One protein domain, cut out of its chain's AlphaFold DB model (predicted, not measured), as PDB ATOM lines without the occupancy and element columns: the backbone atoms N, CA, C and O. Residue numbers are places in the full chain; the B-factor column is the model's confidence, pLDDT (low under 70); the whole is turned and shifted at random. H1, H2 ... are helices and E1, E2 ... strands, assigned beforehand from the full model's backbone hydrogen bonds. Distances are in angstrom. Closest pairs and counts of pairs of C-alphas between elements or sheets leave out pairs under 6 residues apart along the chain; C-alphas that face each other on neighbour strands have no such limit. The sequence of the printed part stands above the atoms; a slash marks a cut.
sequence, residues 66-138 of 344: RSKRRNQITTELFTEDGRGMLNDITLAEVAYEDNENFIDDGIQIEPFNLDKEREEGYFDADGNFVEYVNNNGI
ATOM      1  N   ARG A  66     -63.105  18.415  -8.204       82.50
ATOM      2  CA  ARG A  66     -63.133  17.261  -9.125       82.50
ATOM      3  C   ARG A  66     -63.107  17.692 -10.585       82.50
ATOM      4  O   ARG A  66     -62.410  17.077 -11.383       82.50
ATOM      5  N   SER A  67     -63.836  18.751 -10.938       83.88
ATOM      6  CA  SER A  67     -63.811  19.285 -12.300       83.88
ATOM      7  C   SER A  67     -62.435  19.838 -12.663       83.88
ATOM      8  O   SER A  67     -61.983  19.615 -13.780       83.88
ATOM      9  N   LYS A  68     -61.755  20.524 -11.735       89.06
ATOM     10  CA  LYS A  68     -60.380  20.992 -11.944       89.06
ATOM     11  C   LYS A  68     -59.408  19.826 -12.105       89.06
ATOM     12  O   LYS A  68     -58.640  19.848 -13.055       89.06
ATOM     13  N   ARG A  69     -59.493  18.789 -11.260       85.88
ATOM     14  CA  ARG A  69     -58.663  17.579 -11.400       85.88
ATOM     15  C   ARG A  69     -58.889  16.875 -12.731       85.88
ATOM     16  O   ARG A  69     -57.924  16.540 -13.397       85.88
ATOM     17  N   ARG A  70     -60.145  16.701 -13.158       86.44
ATOM     18  CA  ARG A  70     -60.443  16.100 -14.465       86.44
ATOM     19  C   ARG A  70     -59.853  16.927 -15.604       86.44
ATOM     20  O   ARG A  70     -59.240  16.351 -16.492       86.44
ATOM     21  N   ASN A  71     -60.018  18.251 -15.571       83.25
ATOM     22  CA  ASN A  71     -59.463  19.130 -16.599       83.25
ATOM     23  C   ASN A  71     -57.930  19.086 -16.606       83.25
ATOM     24  O   ASN A  71     -57.363  19.029 -17.683       83.25
ATOM     25  N   GLN A  72     -57.285  19.043 -15.436       83.38
ATOM     26  CA  GLN A  72     -55.832  18.922 -15.317       83.38
ATOM     27  C   GLN A  72     -55.317  17.591 -15.887       83.38
ATOM     28  O   GLN A  72     -54.434  17.595 -16.735       83.38
ATOM     29  N   ILE A  73     -55.926  16.466 -15.505       78.56
ATOM     30  CA  ILE A  73     -55.583  15.135 -16.038       78.56
ATOM     31  C   ILE A  73     -55.801  15.091 -17.554       78.56
ATOM     32  O   ILE A  73     -54.993  14.545 -18.290       78.56
ATOM     33  N   THR A  74     -56.890  15.701 -18.031       75.88
ATOM     34  CA  THR A  74     -57.198  15.782 -19.463       75.88
ATOM     35  C   THR A  74     -56.144  16.607 -20.196       75.88
ATOM     36  O   THR A  74     -55.692  16.201 -21.257       75.88
ATOM     37  N   THR A  75     -55.715  17.746 -19.639       76.50
ATOM     38  CA  THR A  75     -54.643  18.545 -20.244       76.50
ATOM     39  C   THR A  75     -53.310  17.807 -20.238       76.50
ATOM     40  O   THR A  75     -52.640  17.835 -21.260       76.50
ATOM     41  N   GLU A  76     -52.964  17.096 -19.160       73.81
ATOM     42  CA  GLU A  76     -51.736  16.287 -19.064       73.81
ATOM     43  C   GLU A  76     -51.727  15.130 -20.086       73.81
ATOM     44  O   GLU A  76     -50.692  14.838 -20.678       73.81
ATOM     45  N   LEU A  77     -52.892  14.542 -20.386       69.31
ATOM     46  CA  LEU A  77     -53.071  13.537 -21.447       69.31
ATOM     47  C   LEU A  77     -52.892  14.093 -22.870       69.31
ATOM     48  O   LEU A  77     -52.545  13.345 -23.781       69.31
ATOM     49  N   PHE A  78     -53.167  15.384 -23.083       64.56
ATOM     50  CA  PHE A  78     -53.090  16.022 -24.403       64.56
ATOM     51  C   PHE A  78     -51.810  16.842 -24.624       64.56
ATOM     52  O   PHE A  78     -51.554  17.243 -25.762       64.56
ATOM     53  N   THR A  79     -51.013  17.099 -23.582       68.00
ATOM     54  CA  THR A  79     -49.718  17.781 -23.703       68.00
ATOM     55  C   THR A  79     -48.664  16.899 -24.371       68.00
ATOM     56  O   THR A  79     -48.600  15.693 -24.156       68.00
ATOM     57  N   GLU A  80     -47.831  17.532 -25.193       54.41
ATOM     58  CA  GLU A  80     -46.859  16.925 -26.110       54.41
ATOM     59  C   GLU A  80     -45.767  16.087 -25.409       54.41
ATOM     60  O   GLU A  80     -45.356  15.067 -25.957       54.41
ATOM     61  N   ASP A  81     -45.417  16.398 -24.153       55.19
ATOM     62  CA  ASP A  81     -44.540  15.564 -23.304       55.19
ATOM     63  C   ASP A  81     -45.141  14.179 -22.977       55.19
ATOM     64  O   ASP A  81     -44.410  13.225 -22.721       55.19
ATOM     65  N   GLY A  82     -46.470  14.029 -23.033       53.91
ATOM     66  CA  GLY A  82     -47.157  12.742 -22.878       53.91
ATOM     67  C   GLY A  82     -47.202  11.905 -24.161       53.91
ATOM     68  O   GLY A  82     -47.482  10.710 -24.100       53.91
ATOM     69  N   ARG A  83     -46.902  12.496 -25.329       49.84
ATOM     70  CA  ARG A  83     -46.824  11.765 -26.609       49.84
ATOM     71  C   ARG A  83     -45.487  11.055 -26.797       49.84
ATOM     72  O   ARG A  83     -45.454  10.037 -27.476       49.84
ATOM     73  N   GLY A  84     -44.412  11.546 -26.176       48.94
ATOM     74  CA  GLY A  84     -43.109  10.869 -26.181       48.94
ATOM     75  C   GLY A  84     -43.105   9.550 -25.397       48.94
ATOM     76  O   GLY A  84     -42.375   8.634 -25.752       48.94
ATOM     77  N   MET A  85     -43.974   9.422 -24.389       50.66
ATOM     78  CA  MET A  85     -44.141   8.205 -23.579       50.66
ATOM     79  C   MET A  85     -44.905   7.074 -24.289       50.66
ATOM     80  O   MET A  85     -44.989   5.978 -23.751       50.66
ATOM     81  N   LEU A  86     -45.483   7.318 -25.470       50.53
ATOM     82  CA  LEU A  86     -46.203   6.293 -26.237       50.53
ATOM     83  C   LEU A  86     -45.290   5.492 -27.174       50.53
ATOM     84  O   LEU A  86     -45.679   4.419 -27.619       50.53
ATOM     85  N   ASN A  87     -44.091   6.005 -27.461       54.78
ATOM     86  CA  ASN A  87     -43.152   5.367 -28.385       54.78
ATOM     87  C   ASN A  87     -42.100   4.508 -27.666       54.78
ATOM     88  O   ASN A  87     -41.405   3.738 -28.318       54.78
ATOM     89  N   ASP A  88     -41.977   4.641 -26.342       59.38
ATOM     90  CA  ASP A  88     -41.045   3.874 -25.510       59.38
ATOM     91  C   ASP A  88     -41.821   2.808 -24.725       59.38
ATOM     92  O   ASP A  88     -42.083   2.929 -23.526       59.38
ATOM     93  N   ILE A  89     -42.272   1.781 -25.455       60.66
ATOM     94  CA  ILE A  89     -43.028   0.631 -24.923       60.66
ATOM     95  C   ILE A  89     -42.236  -0.052 -23.791       60.66
ATOM     96  O   ILE A  89     -42.824  -0.542 -22.827       60.66
ATOM     97  N   THR A  90     -40.904   0.055 -23.832       63.19
ATOM     98  CA  THR A  90     -39.940  -0.492 -22.871       63.19
ATOM     99  C   THR A  90     -40.132   0.028 -21.441       63.19
ATOM    100  O   THR A  90     -39.778  -0.656 -20.486       63.19
ATOM    101  N   LEU A  91     -40.740   1.208 -21.245       66.00
ATOM    102  CA  LEU A  91     -41.024   1.738 -19.902       66.00
ATOM    103  C   LEU A  91     -42.245   1.070 -19.235       66.00
ATOM    104  O   LEU A  91     -42.369   1.089 -18.009       66.00
ATOM    105  N   ALA A  92     -43.157   0.505 -20.031       60.56
ATOM    106  CA  ALA A  92     -44.364  -0.176 -19.562       60.56
ATOM    107  C   ALA A  92     -44.216  -1.710 -19.523       60.56
ATOM    108  O   ALA A  92     -45.118  -2.394 -19.032       60.56
ATOM    109  N   GLU A  93     -43.104  -2.246 -20.029       63.72
ATOM    110  CA  GLU A  93     -42.813  -3.679 -20.055       63.72
ATOM    111  C   GLU A  93     -42.540  -4.218 -18.642       63.72
ATOM    112  O   GLU A  93     -41.740  -3.686 -17.869       63.72
ATOM    113  N   VAL A  94     -43.235  -5.301 -18.290       65.12
ATOM    114  CA  VAL A  94     -43.012  -6.041 -17.046       65.12
ATOM    115  C   VAL A  94     -41.998  -7.137 -17.342       65.12
ATOM    116  O   VAL A  94     -42.302  -8.077 -18.070       65.12
ATOM    117  N   ALA A  95     -40.801  -7.023 -16.769       63.72
ATOM    118  CA  ALA A  95     -39.816  -8.095 -16.811       63.72
ATOM    119  C   ALA A  95     -40.305  -9.264 -15.943       63.72
ATOM    120  O   ALA A  95     -40.405  -9.146 -14.717       63.72
ATOM    121  N   TYR A  96     -40.642 -10.382 -16.580       63.75
ATOM    122  CA  TYR A  96     -40.937 -11.628 -15.888       63.75
ATOM    123  C   TYR A  96     -39.617 -12.372 -15.651       63.75
ATOM    124  O   TYR A  96     -38.895 -12.693 -16.589       63.75
ATOM    125  N   GLU A  97     -39.274 -12.613 -14.384       59.38
ATOM    126  CA  GLU A  97     -38.044 -13.336 -14.004       59.38
ATOM    127  C   GLU A  97     -38.178 -14.860 -14.185       59.38
ATOM    128  O   GLU A  97     -37.178 -15.571 -14.213       59.38
ATOM    129  N   ASP A  98     -39.409 -15.367 -14.305       62.94
ATOM    130  CA  ASP A  98     -39.731 -16.794 -14.249       62.94
ATOM    131  C   ASP A  98     -40.209 -17.288 -15.625       62.94
ATOM    132  O   ASP A  98     -41.403 -17.411 -15.893       62.94
ATOM    133  N   ASN A  99     -39.251 -17.513 -16.529       61.41
ATOM    134  CA  ASN A  99     -39.470 -18.024 -17.893       61.41
ATOM    135  C   ASN A  99     -39.505 -19.563 -17.939       61.41
ATOM    136  O   ASN A  99     -39.119 -20.176 -18.935       61.41
ATOM    137  N   GLU A 100     -39.889 -20.203 -16.839       68.69
ATOM    138  CA  GLU A 100     -39.947 -21.657 -16.744       68.69
ATOM    139  C   GLU A 100     -41.172 -22.181 -17.508       68.69
ATOM    140  O   GLU A 100     -42.288 -21.667 -17.387       68.69
ATOM    141  N   ASN A 101     -40.970 -23.227 -18.312       71.19
ATOM    142  CA  ASN A 101     -42.053 -23.902 -19.022       71.19
ATOM    143  C   ASN A 101     -43.086 -24.433 -18.027       71.19
ATOM    144  O   ASN A 101     -42.773 -25.270 -17.176       71.19
ATOM    145  N   PHE A 102     -44.339 -24.007 -18.172       73.88
ATOM    146  CA  PHE A 102     -45.421 -24.543 -17.362       73.88
ATOM    147  C   PHE A 102     -46.069 -25.727 -18.075       73.88
ATOM    148  O   PHE A 102     -46.209 -25.749 -19.295       73.88
ATOM    149  N   ILE A 103     -46.442 -26.746 -17.305       73.44
ATOM    150  CA  ILE A 103     -47.202 -27.882 -17.822       73.44
ATOM    151  C   ILE A 103     -48.654 -27.650 -17.428       73.44
ATOM    152  O   ILE A 103     -48.988 -27.770 -16.248       73.44
ATOM    153  N   ASP A 104     -49.495 -27.337 -18.408       74.94
ATOM    154  CA  ASP A 104     -50.950 -27.289 -18.252       74.94
ATOM    155  C   ASP A 104     -51.553 -28.469 -19.020       74.94
ATOM    156  O   ASP A 104     -51.201 -28.714 -20.173       74.94
ATOM    157  N   ASP A 105     -52.376 -29.279 -18.356       76.31
ATOM    158  CA  ASP A 105     -53.003 -30.478 -18.940       76.31
ATOM    159  C   ASP A 105     -52.046 -31.457 -19.668       76.31
ATOM    160  O   ASP A 105     -52.417 -32.167 -20.604       76.31
ATOM    161  N   GLY A 106     -50.788 -31.546 -19.216       79.56
ATOM    162  CA  GLY A 106     -49.768 -32.426 -19.805       79.56
ATOM    163  C   GLY A 106     -49.115 -31.879 -21.080       79.56
ATOM    164  O   GLY A 106     -48.257 -32.551 -21.656       79.56
ATOM    165  N   ILE A 107     -49.479 -30.665 -21.494       73.38
ATOM    166  CA  ILE A 107     -48.867 -29.929 -22.596       73.38
ATOM    167  C   ILE A 107     -47.892 -28.918 -21.988       73.38
ATOM    168  O   ILE A 107     -48.243 -28.150 -21.094       73.38
ATOM    169  N   GLN A 108     -46.642 -28.944 -22.447       79.12
ATOM    170  CA  GLN A 108     -45.657 -27.926 -22.087       79.12
ATOM    171  C   GLN A 108     -45.999 -26.650 -22.849       79.12
ATOM    172  O   GLN A 108     -45.980 -26.651 -24.078       79.12
ATOM    173  N   ILE A 109     -46.331 -25.586 -22.125       79.69
ATOM    174  CA  ILE A 109     -46.591 -24.275 -22.702       79.69
ATOM    175  C   ILE A 109     -45.367 -23.402 -22.436       79.69
ATOM    176  O   ILE A 109     -44.909 -23.240 -21.302       79.69
ATOM    177  N   GLU A 110     -44.800 -22.883 -23.521       75.56
ATOM    178  CA  GLU A 110     -43.766 -21.857 -23.472       75.56
ATOM    179  C   GLU A 110     -44.420 -20.513 -23.116       75.56
ATOM    180  O   GLU A 110     -45.364 -20.100 -23.797       75.56
ATOM    181  N   PRO A 111     -43.980 -19.834 -22.041       79.38
ATOM    182  CA  PRO A 111     -44.437 -18.480 -21.759       79.38
ATOM    183  C   PRO A 111     -43.976 -17.521 -22.864       79.38
ATOM    184  O   PRO A 111     -42.918 -17.707 -23.466       79.38
ATOM    185  N   PHE A 112     -44.777 -16.483 -23.125       68.06
ATOM    186  CA  PHE A 112     -44.418 -15.441 -24.085       68.06
ATOM    187  C   PHE A 112     -43.131 -14.750 -23.610       68.06
ATOM    188  O   PHE A 112     -43.085 -14.190 -22.515       68.06
ATOM    189  N   ASN A 113     -42.070 -14.812 -24.414       73.25
ATOM    190  CA  ASN A 113     -40.812 -14.138 -24.122       73.25
ATOM    191  C   ASN A 113     -40.590 -13.031 -25.154       73.25
ATOM    192  O   ASN A 113     -40.028 -13.266 -26.224       73.25
ATOM    193  N   LEU A 114     -41.024 -11.820 -24.801       70.62
ATOM    194  CA  LEU A 114     -40.886 -10.619 -25.630       70.62
ATOM    195  C   LEU A 114     -39.425 -10.319 -25.992       70.62
ATOM    196  O   LEU A 114     -39.164  -9.775 -27.063       70.62
ATOM    197  N   ASP A 115     -38.470 -10.691 -25.136       70.38
ATOM    198  CA  ASP A 115     -37.050 -10.487 -25.420       70.38
ATOM    199  C   ASP A 115     -36.575 -11.400 -26.553       70.38
ATOM    200  O   ASP A 115     -35.869 -10.941 -27.449       70.38
ATOM    201  N   LYS A 116     -37.029 -12.659 -26.567       73.50
ATOM    202  CA  LYS A 116     -36.727 -13.624 -27.633       73.50
ATOM    203  C   LYS A 116     -37.396 -13.234 -28.953       73.50
ATOM    204  O   LYS A 116     -36.738 -13.220 -29.985       73.50
ATOM    205  N   GLU A 117     -38.671 -12.848 -28.926       73.12
ATOM    206  CA  GLU A 117     -39.387 -12.413 -30.138       73.12
ATOM    207  C   GLU A 117     -38.754 -11.151 -30.757       73.12
ATOM    208  O   GLU A 117     -38.687 -11.015 -31.978       73.12
ATOM    209  N   ARG A 118     -38.212 -10.249 -29.928       73.00
ATOM    210  CA  ARG A 118     -37.477  -9.054 -30.377       73.00
ATOM    211  C   ARG A 118     -36.047  -9.349 -30.854       73.00
ATOM    212  O   ARG A 118     -35.455  -8.543 -31.573       73.00
ATOM    213  N   GLU A 119     -35.468 -10.479 -30.455       69.69
ATOM    214  CA  GLU A 119     -34.226 -11.006 -31.038       69.69
ATOM    215  C   GLU A 119     -34.475 -11.666 -32.400       69.69
ATOM    216  O   GLU A 119     -33.598 -11.640 -33.263       69.69
ATOM    217  N   GLU A 120     -35.673 -12.215 -32.609       74.69
ATOM    218  CA  GLU A 120     -36.090 -12.857 -33.858       74.69
ATOM    219  C   GLU A 120     -36.576 -11.852 -34.908       74.69
ATOM    220  O   GLU A 120     -36.458 -12.123 -36.097       74.69
ATOM    221  N   GLY A 121     -37.042 -10.665 -34.513       80.88
ATOM    222  CA  GLY A 121     -37.464  -9.622 -35.447       80.88
ATOM    223  C   GLY A 121     -37.757  -8.276 -34.789       80.88
ATOM    224  O   GLY A 121     -37.571  -8.085 -33.593       80.88
ATOM    225  N   TYR A 122     -38.210  -7.302 -35.575       83.31
ATOM    226  CA  TYR A 122     -38.648  -5.997 -35.075       83.31
ATOM    227  C   TYR A 122     -39.987  -5.598 -35.695       83.31
ATOM    228  O   TYR A 122     -40.274  -5.952 -36.833       83.31
ATOM    229  N   PHE A 123     -40.808  -4.847 -34.963       79.81
ATOM    230  CA  PHE A 123     -42.007  -4.237 -35.538       79.81
ATOM    231  C   PHE A 123     -41.616  -2.977 -36.316       79.81
ATOM    232  O   PHE A 123     -40.941  -2.097 -35.774       79.81
ATOM    233  N   ASP A 124     -42.008  -2.899 -37.585       83.56
ATOM    234  CA  ASP A 124     -41.829  -1.694 -38.389       83.56
ATOM    235  C   ASP A 124     -42.770  -0.565 -37.923       83.56
ATOM    236  O   ASP A 124     -43.642  -0.744 -37.070       83.56
ATOM    237  N   ALA A 125     -42.575   0.642 -38.459       82.94
ATOM    238  CA  ALA A 125     -43.374   1.810 -38.082       82.94
ATOM    239  C   ALA A 125     -44.870   1.673 -38.436       82.94
ATOM    240  O   ALA A 125     -45.689   2.416 -37.892       82.94
ATOM    241  N   ASP A 126     -45.210   0.730 -39.317       86.12
ATOM    242  CA  ASP A 126     -46.574   0.424 -39.737       86.12
ATOM    243  C   ASP A 126     -47.213  -0.677 -38.863       86.12
ATOM    244  O   ASP A 126     -48.405  -0.958 -38.993       86.12
ATOM    245  N   GLY A 127     -46.453  -1.250 -37.920       78.00
ATOM    246  CA  GLY A 127     -46.911  -2.260 -36.970       78.00
ATOM    247  C   GLY A 127     -46.810  -3.701 -37.475       78.00
ATOM    248  O   GLY A 127     -47.399  -4.589 -36.857       78.00
ATOM    249  N   ASN A 128     -46.076  -3.962 -38.560       83.31
ATOM    250  CA  ASN A 128     -45.824  -5.317 -39.056       83.31
ATOM    251  C   ASN A 128     -44.556  -5.899 -38.422       83.31
ATOM    252  O   ASN A 128     -43.548  -5.207 -38.295       83.31
ATOM    253  N   PHE A 129     -44.577  -7.187 -38.064       82.31
ATOM    254  CA  PHE A 129     -43.388  -7.889 -37.575       82.31
ATOM    255  C   PHE A 129     -42.456  -8.268 -38.736       82.31
ATOM    256  O   PHE A 129     -42.860  -8.967 -39.664       82.31
ATOM    257  N   VAL A 130     -41.203  -7.819 -38.665       84.25
ATOM    258  CA  VAL A 130     -40.131  -8.097 -39.625       84.25
ATOM    259  C   VAL A 130     -39.098  -9.006 -38.963       84.25
ATOM    260  O   VAL A 130     -38.293  -8.552 -38.152       84.25
ATOM    261  N   GLU A 131     -39.111 -10.287 -39.328       85.25
ATOM    262  CA  GLU A 131     -38.141 -11.284 -38.860       85.25
ATOM    263  C   GLU A 131     -36.726 -10.972 -39.389       85.25
ATOM    264  O   GLU A 131     -36.530 -10.669 -40.573       85.25
ATOM    265  N   TYR A 132     -35.713 -11.050 -38.526       79.31
ATOM    266  CA  TYR A 132     -34.318 -11.018 -38.943       79.31
ATOM    267  C   TYR A 132     -33.985 -12.298 -39.708       79.31
ATOM    268  O   TYR A 132     -34.284 -13.407 -39.277       79.31
ATOM    269  N   VAL A 133     -33.313 -12.158 -40.854       70.75
ATOM    270  CA  VAL A 133     -32.923 -13.315 -41.667       70.75
ATOM    271  C   VAL A 133     -31.912 -14.165 -40.895       70.75
ATOM    272  O   VAL A 133     -30.716 -13.864 -40.837       70.75
ATOM    273  N   ASN A 134     -32.397 -15.257 -40.315       63.62
ATOM    274  CA  ASN A 134     -31.578 -16.221 -39.605       63.62
ATOM    275  C   ASN A 134     -30.847 -17.127 -40.608       63.62
ATOM    276  O   ASN A 134     -31.310 -18.209 -40.961       63.62
ATOM    277  N   ASN A 135     -29.643 -16.723 -41.030       61.94
ATOM    278  CA  ASN A 135     -28.778 -17.514 -41.929       61.94
ATOM    279  C   ASN A 135     -28.339 -18.877 -41.346       61.94
ATOM    280  O   ASN A 135     -27.724 -19.683 -42.047       61.94
ATOM    281  N   ASN A 136     -28.627 -19.127 -40.067       63.62
ATOM    282  CA  ASN A 136     -28.210 -20.305 -39.311       63.62
ATOM    283  C   ASN A 136     -29.379 -21.248 -38.965       63.62
ATOM    284  O   ASN A 136     -29.171 -22.210 -38.224       63.62
ATOM    285  N   GLY A 137     -30.585 -20.990 -39.484       66.50
ATOM    286  CA  GLY A 137     -31.740 -21.867 -39.300       66.50
ATOM    287  C   GLY A 137     -31.492 -23.267 -39.871       66.50
ATOM    288  O   GLY A 137     -30.853 -23.431 -40.914       66.50
ATOM    289  N   ILE A 138     -31.980 -24.293 -39.173       63.84
ATOM    290  CA  ILE A 138     -31.998 -25.669 -39.681       63.84
ATOM    291  C   ILE A 138     -32.789 -25.638 -40.988       63.84
ATOM    292  O   ILE A 138     -33.963 -25.278 -40.983       63.84
TER     293      ILE A 138
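This is residues 66 to 138 of the 344 residues of the protein "OCRE domain-containing protein" of Gossypium barbadense (UniProt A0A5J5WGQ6). The model is a spread-out chain with no single core: helix H1 sticks out at one end with residues 79 to 92 after it, and at the other end the short helix H2 sits along the chain between two small two-stranded hairpins, E1 with E2 and E3 with E4. The long stretch of residues 79 to 101, with no named element, leads from H1 to the first hairpin. The printed part has 73 residues, with two named helices and four named strands in the order H1, E1, E2, H2, E3, E4, and each two-stranded sheet is antiparallel. The class is mixed, helices and strands, though under half of the residues, 32 of 73, are in named elements. The whole is extended, with a radius of gyration of the C-alphas of 19.4 A and a flat outline of 59 by 34 by 18 A.

Find C-alpha 66 at (-63.133, 17.261, -9.125); from there H1 runs through residues 66 to 78, 18.3 A from first to last C-alpha. Go on along the long link to C-alpha 102 at (-45.421, -24.543, -17.362), where E1, residues 102 to 104, begins; E2 is residues 107 to 109. H2, residues 114 to 120, is 9.8 A long. E3, residues 121 to 123, is 7.0 A long, and E4, residues 129 to 131, ends at C-alpha 131, at (-38.141, -11.284, -38.860).

Begin at H1, which stands free and is apart from E2, H2, E3 and E4. Next look at the hairpin E1 and E2, antiparallel at 137 degrees, where N 109 and O 102 are within hydrogen-bond range at 2.8 A. E1 is apart from H2. In the hairpin E3 and E4, antiparallel at 159 degrees, N 130 and O 122 are within range at 2.8 A. H2 comes nearest to E4 at the C-alphas of Glu 120 and Glu 131, the closest of the two elements, 5.6 A apart. In H1 and H2 every O i to N i+4 pair is within hydrogen-bond range.

The two C-alphas farthest apart, those of Ser 67 and Ile 138, are 61.5 A from each other. Residues 66 to 92 and residues 103 to 108 stand free; the body without them has 40 residues and spans 29 by 29 by 14 A. The printed part has no cut. The link from H1 to E1 is long, and the other four are tight. The mean pLDDT of the printed part is 71.2, and 31 residues are under 70: residues 77 to 100, 112, 119 and 134 to 138.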